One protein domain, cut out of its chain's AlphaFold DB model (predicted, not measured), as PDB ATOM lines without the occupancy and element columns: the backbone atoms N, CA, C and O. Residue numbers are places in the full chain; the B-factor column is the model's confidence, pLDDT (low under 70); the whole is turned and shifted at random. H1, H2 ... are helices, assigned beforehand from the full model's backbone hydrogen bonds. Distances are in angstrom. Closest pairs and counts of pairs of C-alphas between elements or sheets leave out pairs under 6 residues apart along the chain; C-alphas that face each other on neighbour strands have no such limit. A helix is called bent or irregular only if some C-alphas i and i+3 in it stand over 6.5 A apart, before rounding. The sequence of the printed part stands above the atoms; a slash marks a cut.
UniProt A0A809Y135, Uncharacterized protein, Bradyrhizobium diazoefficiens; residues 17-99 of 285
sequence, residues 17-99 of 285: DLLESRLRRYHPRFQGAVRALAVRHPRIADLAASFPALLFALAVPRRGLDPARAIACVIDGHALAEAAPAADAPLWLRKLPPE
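This is residues 17 to 99 of the 285 residues of an uncharacterized protein of Bradyrhizobium diazoefficiens (UniProt A0A809Y135). Seven short helices make a rounded cluster with H4 in its core; H2, H3, H5, H6 and H7 stand about H4 in an incomplete ring, and H1 packs on the far side of H2 and H3. Most helices cross one another, but H5 and H6 lie side by side as a helical hairpin. The printed part has 83 residues with seven named helices, H1 to H7 in chain order, and no named strand; its class is all helix. It is compact, with a radius of gyration of the C-alphas of 11.5 A and spans of 28 by 25 by 24 A.

H2, residues 28 to 39, is the longest helix and is irregular: C-alphas 29 and 32 are 7.3 A apart. With residues 33 to 38 alone it touches H4, residues 52 to 59, about perpendicular at 83 degrees; the closest C-alphas, of Val 34 and Ala 59, are 5.2 A apart. With residues 37 to 39 alone it touches H3, residues 42 to 50, only at the corner, Ala 38 to Ala 45 at 4.3 A between C-alphas. H3 is the hub, touching four helices. H3 and H4 form a helical hairpin at a steep tilt of 40 degrees, closest at C-alphas 47 and 55, 5.6 A apart. H1, residues 17 to 23, touches H3, closest at C-alphas 22 and 48, 6.3 A apart; it only just touches H2, with 3 pairs of C-alphas within 8 A, closest at C-alphas 23 and 31, 6.5 A apart. H5, residues 68 to 76, touches H3 about perpendicular at 86 degrees, closest at C-alphas 43 and 75, 5.9 A apart. H5 and H6, residues 80 to 86, form a helical hairpin at a shallow tilt of 17 degrees, closest at C-alphas 70 and 86, 5.1 A apart. H7, residues 91 to 95, touches H4, closest at C-alphas 53 and 93, 6.0 A apart. H1 and H5 are apart. Every O i to N i+4 pair is within hydrogen-bond range in H1, H4 and H5, against 6 of 8 in H2, 2 of 5 in H3, 1 of 3 in H6 and 0 of 1 in H7; O i to N i+3 pairs within range are 5 of 6 in H3, 1 of 4 in H6 and 2 of 2 in H7.

H2 runs 17.3 A, from C-alpha 28 at (24.032, -6.005, 38.185) to C-alpha 39 at (23.915, 10.423, 32.760). H3 spans 12.5 A, H5 12.1 A, H4 10.7 A, H6 10.0 A, H1 9.9 A and H7 8.4 A. H1 begins at C-alpha 17, (35.713, 4.874, 30.225), and H7 ends at C-alpha 95, (34.749, 4.416, 52.434).

The C-alphas of Asp 17 and Gly 64, the two farthest apart, are 34.6 A from each other. The printed part has no cut and no long link; the link from H4 to H5, 8 residues, is short, and the others are tight. Mean pLDDT of the printed part is 93.3, and no printed residue is under 70.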
ATOM      1  N   ASP A  17      35.271   6.244  29.936       86.38
ATOM      2  CA  ASP A  17      35.713   4.874  30.225       86.38
ATOM      3  C   ASP A  17      35.919   4.631  31.727       86.38
ATOM      4  O   ASP A  17      35.505   3.607  32.281       86.38
ATOM      5  N   LEU A  18      36.535   5.593  32.426       88.69
ATOM      6  CA  LEU A  18      36.738   5.521  33.875       88.69
ATOM      7  C   LEU A  18      35.421   5.576  34.649       88.69
ATOM      8  O   LEU A  18      35.275   4.883  35.658       88.69
ATOM      9  N   LEU A  19      34.472   6.406  34.210       90.88
ATOM     10  CA  LEU A  19      33.140   6.461  34.800       90.88
ATOM     11  C   LEU A  19      32.417   5.128  34.602       90.88
ATOM     12  O   LEU A  19      31.956   4.535  35.574       90.88
ATOM     13  N   GLU A  20      32.379   4.612  33.378       93.06
ATOM     14  CA  GLU A  20      31.703   3.356  33.065       93.06
ATOM     15  C   GLU A  20      32.321   2.169  33.821       93.06
ATOM     16  O   GLU A  20      31.591   1.338  34.367       93.06
ATOM     17  N   SER A  21      33.652   2.119  33.976       92.69
ATOM     18  CA  SER A  21      34.297   1.080  34.793       92.69
ATOM     19  C   SER A  21      33.866   1.140  36.265       92.69
ATOM     20  O   SER A  21      33.640   0.098  36.881       92.69
ATOM     21  N   ARG A  22      33.667   2.342  36.827       93.69
ATOM     22  CA  ARG A  22      33.137   2.525  38.191       93.69
ATOM     23  C   ARG A  22      31.673   2.107  38.291       93.69
ATOM     24  O   ARG A  22      31.303   1.450  39.260       93.69
ATOM     25  N   LEU A  23      30.848   2.442  37.299       94.94
ATOM     26  CA  LEU A  23      29.423   2.089  37.288       94.94
ATOM     27  C   LEU A  23      29.209   0.568  37.147       94.94
ATOM     28  O   LEU A  23      28.274   0.018  37.730       94.94
ATOM     29  N   ARG A  24      30.115  -0.147  36.469       95.62
ATOM     30  CA  ARG A  24      30.097  -1.623  36.380       95.62
ATOM     31  C   ARG A  24      30.348  -2.338  37.706       95.62
ATOM     32  O   ARG A  24      30.018  -3.515  37.822       95.62
ATOM     33  N   ARG A  25      30.915  -1.657  38.704       95.38
ATOM     34  CA  ARG A  25      31.191  -2.239  40.029       95.38
ATOM     35  C   ARG A  25      29.948  -2.371  40.905       95.38
ATOM     36  O   ARG A  25      29.966  -3.131  41.869       95.38
ATOM     37  N   TYR A  26      28.869  -1.651  40.599       96.38
ATOM     38  CA  TYR A  26      27.601  -1.852  41.296       96.38
ATOM     39  C   TYR A  26      27.012  -3.220  40.962       96.38
ATOM     40  O   TYR A  26      27.247  -3.786  39.891       96.38
ATOM     41  N   HIS A  27      26.191  -3.738  41.872       95.31
ATOM     42  CA  HIS A  27      25.498  -5.002  41.664       95.31
ATOM     43  C   HIS A  27      24.655  -4.966  40.367       95.31
ATOM     44  O   HIS A  27      23.923  -3.988  40.172       95.31
ATOM     45  N   PRO A  28      24.676  -6.013  39.508       95.06
ATOM     46  CA  PRO A  28      24.032  -6.005  38.185       95.06
ATOM     47  C   PRO A  28      22.576  -5.523  38.185       95.06
ATOM     48  O   PRO A  28      22.177  -4.742  37.327       95.06
ATOM     49  N   ARG A  29      21.811  -5.902  39.218       95.69
ATOM     50  CA  ARG A  29      20.417  -5.468  39.434       95.69
ATOM     51  C   ARG A  29      20.219  -3.943  39.440       95.69
ATOM     52  O   ARG A  29      19.149  -3.484  39.061       95.69
ATOM     53  N   PHE A  30      21.202  -3.169  39.899       96.56
ATOM     54  CA  PHE A  30      21.077  -1.719  40.091       96.56
ATOM     55  C   PHE A  30      21.915  -0.893  39.112       96.56
ATOM     56  O   PHE A  30      21.768   0.327  39.080       96.56
ATOM     57  N   GLN A  31      22.752  -1.530  38.284       96.12
ATOM     58  CA  GLN A  31      23.597  -0.818  37.319       96.12
ATOM     59  C   GLN A  31      22.776   0.070  36.378       96.12
ATOM     60  O   GLN A  31      23.173   1.200  36.121       96.12
ATOM     61  N   GLY A  32      21.618  -0.406  35.903       96.19
ATOM     62  CA  GLY A  32      20.736   0.376  35.030       96.19
ATOM     63  C   GLY A  32      20.249   1.672  35.684       96.19
ATOM     64  O   GLY A  32      20.394   2.741  35.101       96.19
ATOM     65  N   ALA A  33      19.752   1.593  36.923       96.25
ATOM     66  CA  ALA A  33      19.267   2.757  37.667       96.25
ATOM     67  C   ALA A  33      20.396   3.755  37.978       96.25
ATOM     68  O   ALA A  33      20.244   4.960  37.789       96.25
ATOM     69  N   VAL A  34      21.555   3.245  38.403       97.00
ATOM     70  CA  VAL A  34      22.724   4.069  38.730       97.00
ATOM     71  C   VAL A  34      23.293   4.755  37.483       97.00
ATOM     72  O   VAL A  34      23.595   5.947  37.534       97.00
ATOM     73  N   ARG A  35      23.375   4.053  36.342       96.81
ATOM     74  CA  ARG A  35      23.765   4.647  35.050       96.81
ATOM     75  C   ARG A  35      22.769   5.711  34.595       96.81
ATOM     76  O   ARG A  35      23.189   6.809  34.243       96.81
ATOM     77  N   ALA A  36      21.471   5.408  34.643       96.06
ATOM     78  CA  ALA A  36      20.424   6.345  34.246       96.06
ATOM     79  C   ALA A  36      20.494   7.645  35.057       96.06
ATOM     80  O   ALA A  36      20.353   8.727  34.494       96.06
ATOM     81  N   LEU A  37      20.775   7.558  36.362       96.00
ATOM     82  CA  LEU A  37      20.958   8.740  37.198       96.00
ATOM     83  C   LEU A  37      22.261   9.491  36.873       96.00
ATOM     84  O   LEU A  37      22.233  10.712  36.741       96.00
ATOM     85  N   ALA A  38      23.383   8.787  36.707       95.56
ATOM     86  CA  ALA A  38      24.682   9.402  36.422       95.56
ATOM     87  C   ALA A  38      24.695  10.204  35.105       95.56
ATOM     88  O   ALA A  38      25.294  11.273  35.054       95.56
ATOM     89  N   VAL A  39      23.995   9.735  34.066       95.00
ATOM     90  CA  VAL A  39      23.915  10.423  32.760       95.00
ATOM     91  C   VAL A  39      23.161  11.757  32.841       95.00
ATOM     92  O   VAL A  39      23.399  12.643  32.025       95.00
ATOM     93  N   ARG A  40      22.290  11.950  33.841       95.00
ATOM     94  CA  ARG A  40      21.464  13.164  33.951       95.00
ATOM     95  C   ARG A  40      22.269  14.431  34.217       95.00
ATOM     96  O   ARG A  40      21.810  15.505  33.843       95.00
ATOM     97  N   HIS A  41      23.411  14.342  34.904       95.50
ATOM     98  CA  HIS A  41      24.203  15.524  35.240       95.50
ATOM     99  C   HIS A  41      25.670  15.186  35.580       95.50
ATOM    100  O   HIS A  41      25.904  14.270  36.374       95.50
ATOM    101  N   PRO A  42      26.669  15.964  35.111       93.12
ATOM    102  CA  PRO A  42      28.086  15.703  35.393       93.12
ATOM    103  C   PRO A  42      28.430  15.619  36.889       93.12
ATOM    104  O   PRO A  42      29.143  14.710  37.303       93.12
ATOM    105  N   ARG A  43      27.866  16.507  37.726       94.19
ATOM    106  CA  ARG A  43      28.097  16.479  39.189       94.19
ATOM    107  C   ARG A  43      27.538  15.222  39.861       94.19
ATOM    108  O   ARG A  43      28.083  14.764  40.860       94.19
ATOM    109  N   ILE A  44      26.478  14.637  39.300       95.19
ATOM    110  CA  ILE A  44      25.936  13.359  39.771       95.19
ATOM    111  C   ILE A  44      26.866  12.218  39.347       95.19
ATOM    112  O   ILE A  44      27.173  11.349  40.159       95.19
ATOM    113  N   ALA A  45      27.365  12.231  38.107       94.50
ATOM    114  CA  ALA A  45      28.347  11.252  37.642       94.50
ATOM    115  C   ALA A  45      29.631  11.256  38.492       94.50
ATOM    116  O   ALA A  45      30.176  10.193  38.795       94.50
ATOM    117  N   ASP A  46      30.082  12.429  38.945       94.31
ATOM    118  CA  ASP A  46      31.269  12.565  39.797       94.31
ATOM    119  C   ASP A  46      31.112  11.852  41.161       94.31
ATOM    120  O   ASP A  46      32.110  11.409  41.746       94.31
ATOM    121  N   LEU A  47      29.876  11.621  41.637       95.69
ATOM    122  CA  LEU A  47      29.611  10.810  42.836       95.69
ATOM    123  C   LEU A  47      30.078   9.359  42.686       95.69
ATOM    124  O   LEU A  47      30.436   8.735  43.684       95.69
ATOM    125  N   ALA A  48      30.153   8.820  41.464       94.75
ATOM    126  CA  ALA A  48      30.683   7.474  41.236       94.75
ATOM    127  C   ALA A  48      32.144   7.336  41.701       94.75
ATOM    128  O   ALA A  48      32.594   6.229  42.000       94.75
ATOM    129  N   ALA A  49      32.886   8.448  41.756       91.81
ATOM    130  CA  ALA A  49      34.253   8.502  42.258       91.81
ATOM    131  C   ALA A  49      34.327   8.985  43.712       91.81
ATOM    132  O   ALA A  49      35.102   8.439  44.494       91.81
ATOM    133  N   SER A  50      33.554  10.017  44.062       93.75
ATOM    134  CA  SER A  50      33.691  10.716  45.344       93.75
ATOM    135  C   SER A  50      32.847  10.115  46.467       93.75
ATOM    136  O   SER A  50      33.294  10.101  47.615       93.75
ATOM    137  N   PHE A  51      31.648   9.609  46.160       96.44
ATOM    138  CA  PHE A  51      30.745   9.015  47.141       96.44
ATOM    139  C   PHE A  51      29.774   7.995  46.505       96.44
ATOM    140  O   PHE A  51      28.587   8.282  46.325       96.44
ATOM    141  N   PRO A  52      30.244   6.762  46.229       95.81
ATOM    142  CA  PRO A  52      29.434   5.731  45.578       95.81
ATOM    143  C   PRO A  52      28.113   5.407  46.287       95.81
ATOM    144  O   PRO A  52      27.087   5.194  45.645       95.81
ATOM    145  N   ALA A  53      28.117   5.406  47.623       96.44
ATOM    146  CA  ALA A  53      26.906   5.137  48.393       96.44
ATOM    147  C   ALA A  53      25.825   6.192  48.153       96.44
ATOM    148  O   ALA A  53      24.658   5.838  48.025       96.44
ATOM    149  N   LEU A  54      26.208   7.471  48.060       96.56
ATOM    150  CA  LEU A  54      25.273   8.557  47.789       96.56
ATOM    151  C   LEU A  54      24.688   8.426  46.382       96.56
ATOM    152  O   LEU A  54      23.474   8.501  46.228       96.56
ATOM    153  N   LEU A  55      25.512   8.131  45.370       97.19
ATOM    154  CA  LEU A  55      25.001   7.874  44.018       97.19
ATOM    155  C   LEU A  55      23.963   6.741  44.014       97.19
ATOM    156  O   LEU A  55      22.892   6.876  43.423       97.19
ATOM    157  N   PHE A  56      24.253   5.642  44.710       97.25
ATOM    158  CA  PHE A  56      23.322   4.525  44.844       97.25
ATOM    159  C   PHE A  56      22.041   4.909  45.599       97.25
ATOM    160  O   PHE A  56      20.945   4.565  45.164       97.25
ATOM    161  N   ALA A  57      22.175   5.646  46.703       95.88
ATOM    162  CA  ALA A  57      21.078   6.099  47.558       95.88
ATOM    163  C   ALA A  57      20.075   7.006  46.828       95.88
ATOM    164  O   ALA A  57      18.894   7.006  47.179       95.88
ATOM    165  N   LEU A  58      20.552   7.770  45.840       95.69
ATOM    166  CA  LEU A  58      19.735   8.628  44.980       95.69
ATOM    167  C   LEU A  58      19.117   7.862  43.801       95.69
ATOM    168  O   LEU A  58      18.045   8.229  43.327       95.69
ATOM    169  N   ALA A  59      19.792   6.818  43.308       95.81
ATOM    170  CA  ALA A  59      19.338   6.027  42.164       95.81
ATOM    171  C   ALA A  59      18.292   4.969  42.536       95.81
ATOM    172  O   ALA A  59      17.447   4.618  41.712       95.81
ATOM    173  N   VAL A  60      18.373   4.413  43.748       94.75
ATOM    174  CA  VAL A  60      17.541   3.289  44.184       94.75
ATOM    175  C   VAL A  60      16.456   3.775  45.150       94.75
ATOM    176  O   VAL A  60      16.792   4.275  46.225       94.75
ATOM    177  N   PRO A  61      15.160   3.595  44.820       87.94
ATOM    178  CA  PRO A  61      14.062   4.034  45.674       87.94
ATOM    179  C   PRO A  61      14.107   3.421  47.078       87.94
ATOM    180  O   PRO A  61      14.349   2.220  47.241       87.94
ATOM    181  N   ARG A  62      13.807   4.242  48.088       89.75
ATOM    182  CA  ARG A  62      13.671   3.841  49.495       89.75
ATOM    183  C   ARG A  62      12.350   4.356  50.051       89.75
ATOM    184  O   ARG A  62      11.875   5.422  49.670       89.75
ATOM    185  N   ARG A  63      11.729   3.573  50.934       83.56
ATOM    186  CA  ARG A  63      10.448   3.949  51.545       83.56
ATOM    187  C   ARG A  63      10.630   5.211  52.388       83.56
ATOM    188  O   ARG A  63      11.529   5.253  53.217       83.56
ATOM    189  N   GLY A  64       9.763   6.200  52.176       82.56
ATOM    190  CA  GLY A  64       9.737   7.437  52.962       82.56
ATOM    191  C   GLY A  64      10.845   8.445  52.643       82.56
ATOM    192  O   GLY A  64      10.991   9.404  53.392       82.56
ATOM    193  N   LEU A  65      11.612   8.254  51.563       85.81
ATOM    194  CA  LEU A  65      12.696   9.160  51.190       85.81
ATOM    195  C   LEU A  65      12.528   9.659  49.756       85.81
ATOM    196  O   LEU A  65      12.564   8.872  48.810       85.81
ATOM    197  N   ASP A  66      12.383  10.975  49.613       87.00
ATOM    198  CA  ASP A  66      12.380  11.656  48.321       87.00
ATOM    199  C   ASP A  66      13.807  12.112  47.957       87.00
ATOM    200  O   ASP A  66      14.373  12.972  48.639       87.00
ATOM    201  N   PRO A  67      14.424  11.558  46.893       89.44
ATOM    202  CA  PRO A  67      15.775  11.933  46.498       89.44
ATOM    203  C   PRO A  67      15.851  13.320  45.843       89.44
ATOM    204  O   PRO A  67      16.964  13.809  45.650       89.44
ATOM    205  N   ALA A  68      14.730  13.964  45.486       91.12
ATOM    206  CA  ALA A  68      14.725  15.210  44.715       91.12
ATOM    207  C   ALA A  68      15.543  16.326  45.379       91.12
ATOM    208  O   ALA A  68      16.388  16.944  44.726       91.12
ATOM    209  N   ARG A  69      15.368  16.529  46.690       89.69
ATOM    210  CA  ARG A  69      16.119  17.538  47.451       89.69
ATOM    211  C   ARG A  69      17.622  17.259  47.445       89.69
ATOM    212  O   ARG A  69      18.416  18.166  47.222       89.69
ATOM    213  N   ALA A  70      18.019  16.010  47.669       91.69
ATOM    214  CA  ALA A  70      19.428  15.637  47.690       91.69
ATOM    215  C   ALA A  70      20.067  15.710  46.290       91.69
ATOM    216  O   ALA A  70      21.220  16.120  46.162       91.69
ATOM    217  N   ILE A  71      19.311  15.380  45.236       94.38
ATOM    218  CA  ILE A  71      19.729  15.575  43.841       94.38
ATOM    219  C   ILE A  71      19.966  17.062  43.561       94.38
ATOM    220  O   ILE A  71      21.015  17.393  43.011       94.38
ATOM    221  N   ALA A  72      19.043  17.942  43.965       93.69
ATOM    222  CA  ALA A  72      19.203  19.387  43.815       93.69
ATOM    223  C   ALA A  72      20.479  19.876  44.516       93.69
ATOM    224  O   ALA A  72      21.337  20.451  43.858       93.69
ATOM    225  N   CYS A  73      20.703  19.503  45.783       93.00
ATOM    226  CA  CYS A  73      21.929  19.867  46.507       93.00
ATOM    227  C   CYS A  73      23.218  19.454  45.768       93.00
ATOM    228  O   CYS A  73      24.181  20.220  45.717       93.00
ATOM    229  N   VAL A  74      23.253  18.253  45.176       94.56
ATOM    230  CA  VAL A  74      24.413  17.779  44.396       94.56
ATOM    231  C   VAL A  74      24.577  18.566  43.095       94.56
ATOM    232  O   VAL A  74      25.700  18.908  42.721       94.56
ATOM    233  N   ILE A  75      23.478  18.851  42.393       95.50
ATOM    234  CA  ILE A  75      23.493  19.645  41.158       95.50
ATOM    235  C   ILE A  75      23.949  21.075  41.450       95.50
ATOM    236  O   ILE A  75      24.796  21.581  40.722       95.50
ATOM    237  N   ASP A  76      23.494  21.673  42.546       94.75
ATOM    238  CA  ASP A  76      23.842  23.033  42.970       94.75
ATOM    239  C   ASP A  76      25.280  23.125  43.510       94.75
ATOM    240  O   ASP A  76      25.901  24.188  43.482       94.75
ATOM    241  N   GLY A  77      25.899  21.984  43.834       91.00
ATOM    242  CA  GLY A  77      27.321  21.891  44.185       91.00
ATOM    243  C   GLY A  77      27.595  22.096  45.668       91.00
ATOM    244  O   GLY A  77      28.713  22.455  46.035       91.00
ATOM    245  N   HIS A  78      26.590  21.851  46.508       91.62
ATOM    246  CA  HIS A  78      26.753  21.822  47.954       91.62
ATOM    247  C   HIS A  78      27.796  20.788  48.384       91.62
ATOM    248  O   HIS A  78      28.060  19.789  47.703       91.62
ATOM    249  N   ALA A  79      28.371  21.004  49.566       91.62
ATOM    250  CA  ALA A  79      29.301  20.053  50.150       91.62
ATOM    251  C   ALA A  79      28.618  18.693  50.386       91.62
ATOM    252  O   ALA A  79      27.449  18.611  50.760       91.62
ATOM    253  N   LEU A  80      29.373  17.595  50.256       91.56
ATOM    254  CA  LEU A  80      28.839  16.245  50.508       91.56
ATOM    255  C   LEU A  80      28.275  16.085  51.929       91.56
ATOM    256  O   LEU A  80      27.354  15.299  52.129       91.56
ATOM    257  N   ALA A  81      28.810  16.831  52.900       89.56
ATOM    258  CA  ALA A  81      28.307  16.851  54.271       89.56
ATOM    259  C   ALA A  81      26.884  17.420  54.393       89.56
ATOM    260  O   ALA A  81      26.191  17.088  55.346       89.56
ATOM    261  N   GLU A  82      26.439  18.219  53.422       87.56
ATOM    262  CA  GLU A  82      25.093  18.798  53.362       87.56
ATOM    263  C   GLU A  82      24.155  17.947  52.495       87.56
ATOM    264  O   GLU A  82      22.999  17.722  52.854       87.56
ATOM    265  N   ALA A  83      24.658  17.416  51.376       90.44
ATOM    266  CA  ALA A  83      23.860  16.604  50.457       90.44
ATOM    267  C   ALA A  83      23.543  15.198  51.003       90.44
ATOM    268  O   ALA A  83      22.467  14.657  50.751       90.44
ATOM    269  N   ALA A  84      24.468  14.586  51.747       92.12
ATOM    270  CA  ALA A  84      24.319  13.206  52.199       92.12
ATOM    271  C   ALA A  84      23.230  13.002  53.277       92.12
ATOM    272  O   ALA A  84      22.460  12.048  53.139       92.12
ATOM    273  N   PRO A  85      23.067  13.893  54.280       90.31
ATOM    274  CA  PRO A  85      21.942  13.828  55.216       90.31
ATOM    275  C   PRO A  85      20.574  13.946  54.536       90.31
ATOM    276  O   PRO A  85      19.640  13.252  54.923       90.31
ATOM    277  N   ALA A  86      20.454  14.757  53.476       88.94
ATOM    278  CA  ALA A  86      19.212  14.867  52.704       88.94
ATOM    279  C   ALA A  86      18.833  13.551  51.997       88.94
ATOM    280  O   ALA A  86      17.670  13.345  51.659       88.94
ATOM    281  N   ALA A  87      19.804  12.658  51.793       90.81
ATOM    282  CA  ALA A  87      19.603  11.314  51.275       90.81
ATOM    283  C   ALA A  87      19.683  10.234  52.368       90.81
ATOM    284  O   ALA A  87      19.800   9.063  52.016       90.81
ATOM    285  N   ASP A  88      19.650  10.569  53.663       91.38
ATOM    286  CA  ASP A  88      19.828   9.605  54.766       91.38
ATOM    287  C   ASP A  88      21.013   8.647  54.510       91.38
ATOM    288  O   ASP A  88      20.903   7.421  54.573       91.38
ATOM    289  N   ALA A  89      22.131   9.218  54.048       93.19
ATOM    290  CA  ALA A  89      23.335   8.494  53.663       93.19
ATOM    291  C   ALA A  89      24.498   8.921  54.572       93.19
ATOM    292  O   ALA A  89      25.166   9.919  54.290       93.19
ATOM    293  N   PRO A  90      24.782   8.176  55.651       94.56
ATOM    294  CA  PRO A  90      25.883   8.489  56.553       94.56
ATOM    295  C   PRO A  90      27.228   8.652  55.839       94.56
ATOM    296  O   PRO A  90      27.617   7.826  55.010       94.56
ATOM    297  N   LEU A  91      27.999   9.686  56.196       94.56
ATOM    298  CA  LEU A  91      29.272  10.006  55.524       94.56
ATOM    299  C   LEU A  91      30.315   8.884  55.616       94.56
ATOM    300  O   LEU A  91      31.200   8.782  54.763       94.56
ATOM    301  N   TRP A  92      30.229   8.025  56.632       94.56
ATOM    302  CA  TRP A  92      31.137   6.890  56.779       94.56
ATOM    303  C   TRP A  92      30.986   5.864  55.640       94.56
ATOM    304  O   TRP A  92      31.963   5.184  55.306       94.56
ATOM    305  N   LEU A  93      29.832   5.827  54.958       95.44
ATOM    306  CA  LEU A  93      29.603   5.004  53.766       95.44
ATOM    307  C   LEU A  93      30.516   5.379  52.592       95.44
ATOM    308  O   LEU A  93      30.704   4.572  51.685       95.44
ATOM    309  N   ARG A  94      31.124   6.574  52.599       94.62
ATOM    310  CA  ARG A  94      32.055   7.021  51.549       94.62
ATOM    311  C   ARG A  94      33.251   6.083  51.380       94.62
ATOM    312  O   ARG A  94      33.824   6.008  50.299       94.62
ATOM    313  N   LYS A  95      33.631   5.371  52.444       92.19
ATOM    314  CA  LYS A  95      34.749   4.416  52.434       92.19
ATOM    315  C   LYS A  95      34.369   3.044  51.867       92.19
ATOM    316  O   LYS A  95      35.251   2.205  51.698       92.19
ATOM    317  N   LEU A  96      33.086   2.794  51.610       93.56
ATOM    318  CA  LEU A  96      32.620   1.509  51.107       93.56
ATOM    319  C   LEU A  96      32.657   1.455  49.578       93.56
ATOM    320  O   LEU A  96      32.314   2.429  48.903       93.56
ATOM    321  N   PRO A  97      33.041   0.301  49.016       93.25
ATOM    322  CA  PRO A  97      33.073   0.120  47.577       93.25
ATOM    323  C   PRO A  97      31.644  -0.086  47.012       93.25
ATOM    324  O   PRO A  97      30.783  -0.594  47.740       93.25
ATOM    325  N   PRO A  98      31.373   0.270  45.736       95.19
ATOM    326  CA  PRO A  98      30.070   0.099  45.071       95.19
ATOM    327  C   PRO A  98      29.438  -1.293  45.224       95.19
ATOM    328  O   PRO A  98      28.223  -1.424  45.356       95.19
ATOM    329  N   GLU A  99      30.274  -2.331  45.248       95.06
ATOM    330  CA  GLU A  99      29.906  -3.742  45.387       95.06
ATOM    331  C   GLU A  99      29.124  -4.019  46.681       95.06
ATOM    332  O   GLU A  99      28.370  -4.986  46.750       95.06
TER     333      GLU A  99